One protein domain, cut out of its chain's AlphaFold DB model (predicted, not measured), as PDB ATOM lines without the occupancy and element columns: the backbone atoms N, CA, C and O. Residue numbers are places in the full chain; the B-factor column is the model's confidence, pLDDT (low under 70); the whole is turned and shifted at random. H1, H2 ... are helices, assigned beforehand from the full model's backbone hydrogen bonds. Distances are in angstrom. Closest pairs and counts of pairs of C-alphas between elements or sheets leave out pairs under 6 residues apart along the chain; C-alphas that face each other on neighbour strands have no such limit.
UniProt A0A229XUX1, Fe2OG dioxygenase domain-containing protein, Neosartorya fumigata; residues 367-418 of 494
ATOM      1  N   ASN A 367     -23.105  39.254  -8.250       95.31
ATOM      2  CA  ASN A 367     -22.538  40.457  -8.867       95.31
ATOM      3  C   ASN A 367     -23.466  41.160  -9.874       95.31
ATOM      4  O   ASN A 367     -23.135  42.257 -10.309       95.31
ATOM      5  N   GLY A 368     -24.571  40.545 -10.306       94.19
ATOM      6  CA  GLY A 368     -25.438  41.084 -11.369       94.19
ATOM      7  C   GLY A 368     -24.825  41.052 -12.779       94.19
ATOM      8  O   GLY A 368     -25.378  41.629 -13.719       94.19
ATOM      9  N   LEU A 369     -23.680  40.382 -12.943       94.38
ATOM     10  CA  LEU A 369     -22.952  40.228 -14.204       94.38
ATOM     11  C   LEU A 369     -22.185  38.901 -14.249       94.38
ATOM     12  O   LEU A 369     -21.811  38.338 -13.225       94.38
ATOM     13  N   SER A 370     -21.939  38.394 -15.452       93.44
ATOM     14  CA  SER A 370     -21.103  37.209 -15.691       93.44
ATOM     15  C   SER A 370     -19.612  37.483 -15.442       93.44
ATOM     16  O   SER A 370     -19.176  38.634 -15.406       93.44
ATOM     17  N   LYS A 371     -18.790  36.427 -15.350       90.88
ATOM     18  CA  LYS A 371     -17.324  36.558 -15.207       90.88
ATOM     19  C   LYS A 371     -16.667  37.306 -16.381       90.88
ATOM     20  O   LYS A 371     -15.630  37.933 -16.197       90.88
ATOM     21  N   THR A 372     -17.302  37.329 -17.558       91.56
ATOM     22  CA  THR A 372     -16.885  38.119 -18.733       91.56
ATOM     23  C   THR A 372     -17.418  39.556 -18.723       91.56
ATOM     24  O   THR A 372     -17.343  40.248 -19.733       91.56
ATOM     25  N   LYS A 373     -17.962  40.027 -17.591       90.12
ATOM     26  CA  LYS A 373     -18.545  41.368 -17.398       90.12
ATOM     27  C   LYS A 373     -19.792  41.661 -18.243       90.12
ATOM     28  O   LYS A 373     -20.220  42.810 -18.330       90.12
ATOM     29  N   THR A 374     -20.420  40.634 -18.814       94.12
ATOM     30  CA  THR A 374     -21.719  40.763 -19.487       94.12
ATOM     31  C   THR A 374     -22.825  40.864 -18.444       94.12
ATOM     32  O   THR A 374     -22.916  40.001 -17.567       94.12
ATOM     33  N   LEU A 375     -23.657  41.899 -18.544       94.31
ATOM     34  CA  LEU A 375     -24.829  42.092 -17.693       94.31
ATOM     35  C   LEU A 375     -25.852  40.958 -17.852       94.31
ATOM     36  O   LEU A 375     -26.036  40.427 -18.947       94.31
ATOM     37  N   LEU A 376     -26.559  40.627 -16.770       92.81
ATOM     38  CA  LEU A 376     -27.659  39.668 -16.836       92.81
ATOM     39  C   LEU A 376     -28.890  40.265 -17.538       92.81
ATOM     40  O   LEU A 376     -29.280  41.409 -17.271       92.81
ATOM     41  N   LYS A 377     -29.523  39.465 -18.411       89.81
ATOM     42  CA  LYS A 377     -30.796  39.819 -19.063       89.81
ATOM     43  C   LYS A 377     -31.892  40.001 -18.014       89.81
ATOM     44  O   LYS A 377     -32.504  41.065 -17.950       89.81
ATOM     45  N   ASP A 378     -32.055  38.990 -17.170       88.25
ATOM     46  CA  ASP A 378     -32.883  39.041 -15.974       88.25
ATOM     47  C   ASP A 378     -31.979  39.097 -14.739       88.25
ATOM     48  O   ASP A 378     -31.179  38.193 -14.496       88.25
ATOM     49  N   ASP A 379     -32.065  40.206 -14.007       90.12
ATOM     50  CA  ASP A 379     -31.356  40.404 -12.749       90.12
ATOM     51  C   ASP A 379     -32.364  40.319 -11.599       90.12
ATOM     52  O   ASP A 379     -33.105  41.282 -11.375       90.12
ATOM     53  N   PRO A 380     -32.426  39.189 -10.873       93.44
ATOM     54  CA  PRO A 380     -33.411  38.999  -9.817       93.44
ATOM     55  C   PRO A 380     -33.208  39.939  -8.621       93.44
ATOM     56  O   PRO A 380     -34.186  40.217  -7.935       93.44
ATOM     57  N   VAL A 381     -31.999  40.481  -8.413       94.69
ATOM     58  CA  VAL A 381     -31.631  41.291  -7.232       94.69
ATOM     59  C   VAL A 381     -31.999  40.571  -5.925       94.69
ATOM     60  O   VAL A 381     -32.881  40.983  -5.168       94.69
ATOM     61  N   LEU A 382     -31.340  39.435  -5.701       94.31
ATOM     62  CA  LEU A 382     -31.542  38.601  -4.515       94.31
ATOM     63  C   LEU A 382     -31.073  39.323  -3.244       94.31
ATOM     64  O   LEU A 382     -30.146  40.133  -3.293       94.31
ATOM     65  N   VAL A 383     -31.697  39.005  -2.109       91.88
ATOM     66  CA  VAL A 383     -31.281  39.531  -0.799       91.88
ATOM     67  C   VAL A 383     -29.827  39.137  -0.524       91.88
ATOM     68  O   VAL A 383     -29.414  38.023  -0.843       91.88
ATOM     69  N   GLY A 384     -29.033  40.076  -0.011       91.00
ATOM     70  CA  GLY A 384     -27.608  39.887   0.271       91.00
ATOM     71  C   GLY A 384     -26.700  39.961  -0.962       91.00
ATOM     72  O   GLY A 384     -25.482  39.805  -0.839       91.00
ATOM     73  N   CYS A 385     -27.239  40.208  -2.164       94.25
ATOM     74  CA  CYS A 385     -26.410  40.374  -3.356       94.25
ATOM     75  C   CYS A 385     -25.611  41.691  -3.331       94.25
ATOM     76  O   CYS A 385     -25.924  42.653  -2.629       94.25
ATOM     77  N   ARG A 386     -24.542  41.768  -4.124       93.50
ATOM     78  CA  ARG A 386     -23.702  42.967  -4.182       93.50
ATOM     79  C   ARG A 386     -24.474  44.148  -4.782       93.50
ATOM     80  O   ARG A 386     -25.055  44.022  -5.862       93.50
ATOM     81  N   MET A 387     -24.393  45.308  -4.120       93.88
ATOM     82  CA  MET A 387     -25.127  46.535  -4.477       93.88
ATOM     83  C   MET A 387     -26.649  46.318  -4.515       93.88
ATOM     84  O   MET A 387     -27.325  46.805  -5.423       93.88
ATOM     85  N   GLU A 388     -27.177  45.508  -3.590       95.00
ATOM     86  CA  GLU A 388     -28.595  45.142  -3.553       95.00
ATOM     87  C   GLU A 388     -29.510  46.373  -3.564       95.00
ATOM     88  O   GLU A 388     -30.386  46.462  -4.423       95.00
ATOM     89  N   ALA A 389     -29.302  47.325  -2.648       96.19
ATOM     90  CA  ALA A 389     -30.175  48.486  -2.484       96.19
ATOM     91  C   ALA A 389     -30.239  49.339  -3.760       96.19
ATOM     92  O   ALA A 389     -31.324  49.676  -4.241       96.19
ATOM     93  N   GLU A 390     -29.087  49.628  -4.365       95.88
ATOM     94  CA  GLU A 390     -29.006  50.405  -5.598       95.88
ATOM     95  C   GLU A 390     -29.611  49.654  -6.785       95.88
ATOM     96  O   GLU A 390     -30.348  50.242  -7.578       95.88
ATOM     97  N   ARG A 391     -29.349  48.348  -6.917       95.44
ATOM     98  CA  ARG A 391     -29.943  47.523  -7.984       95.44
ATOM     99  C   ARG A 391     -31.457  47.422  -7.833       95.44
ATOM    100  O   ARG A 391     -32.162  47.489  -8.840       95.44
ATOM    101  N   ARG A 392     -31.957  47.295  -6.601       96.81
ATOM    102  CA  ARG A 392     -33.388  47.236  -6.282       96.81
ATOM    103  C   ARG A 392     -34.068  48.562  -6.612       96.81
ATOM    104  O   ARG A 392     -35.105  48.546  -7.268       96.81
ATOM    105  N   SER A 393     -33.445  49.688  -6.262       97.00
ATOM    106  CA  SER A 393     -33.917  51.029  -6.634       97.00
ATOM    107  C   SER A 393     -34.000  51.201  -8.155       97.00
ATOM    108  O   SER A 393     -35.066  51.525  -8.671       97.00
ATOM    109  N   LEU A 394     -32.930  50.878  -8.892       96.38
ATOM    110  CA  LEU A 394     -32.921  50.955 -10.359       96.38
ATOM    111  C   LEU A 394     -33.978  50.047 -11.003       96.38
ATOM    112  O   LEU A 394     -34.593  50.419 -11.999       96.38
ATOM    113  N   LYS A 395     -34.194  48.848 -10.449       95.31
ATOM    114  CA  LYS A 395     -35.221  47.921 -10.938       95.31
ATOM    115  C   LYS A 395     -36.632  48.467 -10.687       95.31
ATOM    116  O   LYS A 395     -37.484  48.300 -11.551       95.31
ATOM    117  N   GLY A 396     -36.851  49.148  -9.559       96.75
ATOM    118  CA  GLY A 396     -38.090  49.872  -9.264       96.75
ATOM    119  C   GLY A 396     -38.358  51.004 -10.258       96.75
ATOM    120  O   GLY A 396     -39.427  51.036 -10.852       96.75
ATOM    121  N   GLN A 397     -37.362  51.853 -10.531       97.38
ATOM    122  CA  GLN A 397     -37.478  52.936 -11.524       97.38
ATOM    123  C   GLN A 397     -37.824  52.400 -12.922       97.38
ATOM    124  O   GLN A 397     -38.684  52.949 -13.607       97.38
ATOM    125  N   LEU A 398     -37.189  51.295 -13.338       96.19
ATOM    126  CA  LEU A 398     -37.507  50.635 -14.606       96.19
ATOM    127  C   LEU A 398     -38.947  50.096 -14.619       96.19
ATOM    128  O   LEU A 398     -39.646  50.258 -15.615       96.19
ATOM    129  N   ALA A 399     -39.391  49.455 -13.534       95.75
ATOM    130  CA  ALA A 399     -40.746  48.913 -13.423       95.75
ATOM    131  C   ALA A 399     -41.823  50.012 -13.416       95.75
ATOM    132  O   ALA A 399     -42.898  49.811 -13.971       95.75
ATOM    133  N   ASN A 400     -41.507  51.178 -12.848       96.69
ATOM    134  CA  ASN A 400     -42.373  52.359 -12.828       96.69
ATOM    135  C   ASN A 400     -42.351  53.155 -14.147       96.69
ATOM    136  O   ASN A 400     -43.109  54.111 -14.292       96.69
ATOM    137  N   GLY A 401     -41.481  52.800 -15.099       96.19
ATOM    138  CA  GLY A 401     -41.318  53.525 -16.362       96.19
ATOM    139  C   GLY A 401     -40.567  54.858 -16.246       96.19
ATOM    140  O   GLY A 401     -40.575  55.639 -17.191       96.19
ATOM    141  N   GLU A 402     -39.904  55.122 -15.117       97.62
ATOM    142  CA  GLU A 402     -39.112  56.341 -14.888       97.62
ATOM    143  C   GLU A 402     -37.827  56.361 -15.731       97.62
ATOM    144  O   GLU A 402     -37.322  57.422 -16.097       97.62
ATOM    145  N   ILE A 403     -37.296  55.177 -16.050       97.44
ATOM    146  CA  ILE A 403     -36.126  54.989 -16.908       97.44
ATOM    147  C   ILE A 403     -36.389  53.889 -17.934       97.44
ATOM    148  O   ILE A 403     -37.082  52.911 -17.657       97.44
ATOM    149  N   ASP A 404     -35.787  54.016 -19.116       96.69
ATOM    150  CA  ASP A 404     -35.835  52.976 -20.140       96.69
ATOM    151  C   ASP A 404     -34.784  51.875 -19.897       96.69
ATOM    152  O   ASP A 404     -33.912  51.963 -19.020       96.69
ATOM    153  N   ARG A 405     -34.842  50.800 -20.695       94.81
ATOM    154  CA  ARG A 405     -33.922  49.665 -20.542       94.81
ATOM    155  C   ARG A 405     -32.458  50.057 -20.769       94.81
ATOM    156  O   ARG A 405     -31.576  49.553 -20.072       94.81
ATOM    157  N   THR A 406     -32.203  50.954 -21.718       96.50
ATOM    158  CA  THR A 406     -30.857  51.436 -22.059       96.50
ATOM    159  C   THR A 406     -30.239  52.205 -20.892       96.50
ATOM    160  O   THR A 406     -29.092  51.953 -20.505       96.50
ATOM    161  N   THR A 407     -31.018  53.095 -20.282       96.88
ATOM    162  CA  THR A 407     -30.636  53.883 -19.107       96.88
ATOM    163  C   THR A 407     -30.433  52.977 -17.900       96.88
ATOM    164  O   THR A 407     -29.397  53.077 -17.240       96.88
ATOM    165  N   TYR A 408     -31.343  52.028 -17.662       95.62
ATOM    166  CA  TYR A 408     -31.199  51.018 -16.612       95.62
ATOM    167  C   TYR A 408     -29.880  50.242 -16.732       95.62
ATOM    168  O   TYR A 408     -29.115  50.163 -15.768       95.62
ATOM    169  N   ASP A 409     -29.562  49.715 -17.918       95.69
ATOM    170  CA  ASP A 409     -28.335  48.942 -18.125       95.69
ATOM    171  C   ASP A 409     -27.071  49.809 -17.972       95.69
ATOM    172  O   ASP A 409     -26.082  49.357 -17.385       95.69
ATOM    173  N   SER A 410     -27.103  51.067 -18.421       96.44
ATOM    174  CA  SER A 410     -26.006  52.030 -18.244       96.44
ATOM    175  C   SER A 410     -25.751  52.358 -16.768       96.44
ATOM    176  O   SER A 410     -24.614  52.251 -16.287       96.44
ATOM    177  N   LEU A 411     -26.805  52.690 -16.017       96.00
ATOM    178  CA  LEU A 411     -26.720  52.989 -14.585       96.00
ATOM    179  C   LEU A 411     -26.270  51.764 -13.791       96.00
ATOM    180  O   LEU A 411     -25.367  51.869 -12.959       96.00
ATOM    181  N   ARG A 412     -26.805  50.581 -14.107       94.38
ATOM    182  CA  ARG A 412     -26.386  49.325 -13.479       94.38
ATOM    183  C   ARG A 412     -24.901  49.050 -13.711       94.38
ATOM    184  O   ARG A 412     -24.208  48.712 -12.754       94.38
ATOM    185  N   ARG A 413     -24.364  49.251 -14.925       94.62
ATOM    186  CA  ARG A 413     -22.909  49.119 -15.170       94.62
ATOM    187  C   ARG A 413     -22.095  50.050 -14.278       94.62
ATOM    188  O   ARG A 413     -21.125  49.590 -13.679       94.62
ATOM    189  N   LYS A 414     -22.484  51.325 -14.167       94.31
ATOM    190  CA  LYS A 414     -21.791  52.304 -13.309       94.31
ATOM    191  C   LYS A 414     -21.828  51.888 -11.838       94.31
ATOM    192  O   LYS A 414     -20.803  51.933 -11.163       94.31
ATOM    193  N   THR A 415     -22.975  51.421 -11.349       92.62
ATOM    194  CA  THR A 415     -23.121  50.904  -9.982       92.62
ATOM    195  C   THR A 415     -22.202  49.706  -9.736       92.62
ATOM    196  O   THR A 415     -21.481  49.680  -8.742       92.62
ATOM    197  N   LEU A 416     -22.154  48.746 -10.664       90.88
ATOM    198  CA  LEU A 416     -21.358  47.521 -10.522       90.88
ATOM    199  C   LEU A 416     -19.839  47.732 -10.667       90.88
ATOM    200  O   LEU A 416     -19.063  46.855 -10.276       90.88
ATOM    201  N   GLN A 417     -19.394  48.883 -11.180       88.25
ATOM    202  CA  GLN A 417     -17.979  49.285 -11.180       88.25
ATOM    203  C   GLN A 417     -17.485  49.730  -9.795       88.25
ATOM    204  O   GLN A 417     -16.275  49.761  -9.566       88.25
ATOM    205  N   LYS A 418     -18.387  50.049  -8.856       83.69
ATOM    206  CA  LYS A 418     -18.017  50.440  -7.490       83.69
ATOM    207  C   LYS A 418     -17.560  49.213  -6.696       83.69
ATOM    208  O   LYS A 418     -18.361  48.346  -6.354       83.69
TER     209      LYS A 418
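This is residues 367 to 418 of the 494 residues of the protein "Fe2OG dioxygenase domain-containing protein" of Neosartorya fumigata (UniProt A0A229XUX1). What is the shape? A long looping stretch, residues 367 to 387, runs into a helical hairpin, H1 then H2, whose two helices lie side by side; the stretch covers one side of the hairpin near where H1 begins and H2 ends. How large and regular is it? The printed part has 52 residues, class all helix, no named strand, and under half of the residues in named elements. It is compact, radius of gyration of the C-alphas 10.3 A, and rounded, spanning 29 by 22 by 20 A.

Where is H1? Residues 388 to 399, 16.1 A, from C-alpha 388 at (-28.595, 45.142, -3.553). And H2? Residues 405 to 416, 16.2 A, ending at C-alpha 416 (-21.358, 47.521, -10.522).

How do H1 and H2 stand? They touch, the closest C-alphas, of Leu 394 and Tyr 408, being 6.5 A apart. Their shallow tilt is 6 degrees, opposite ways. What of their backbones? In H1 and H2 every O i to N i+4 pair is within hydrogen-bond range.

Which C-alphas are farthest apart? Those of Thr 372 and Asn 400, 29.8 A. Any cut or low confidence? The printed part has no cut, the link H1 to H2 is tight, and no printed residue is under 70 in pLDDT.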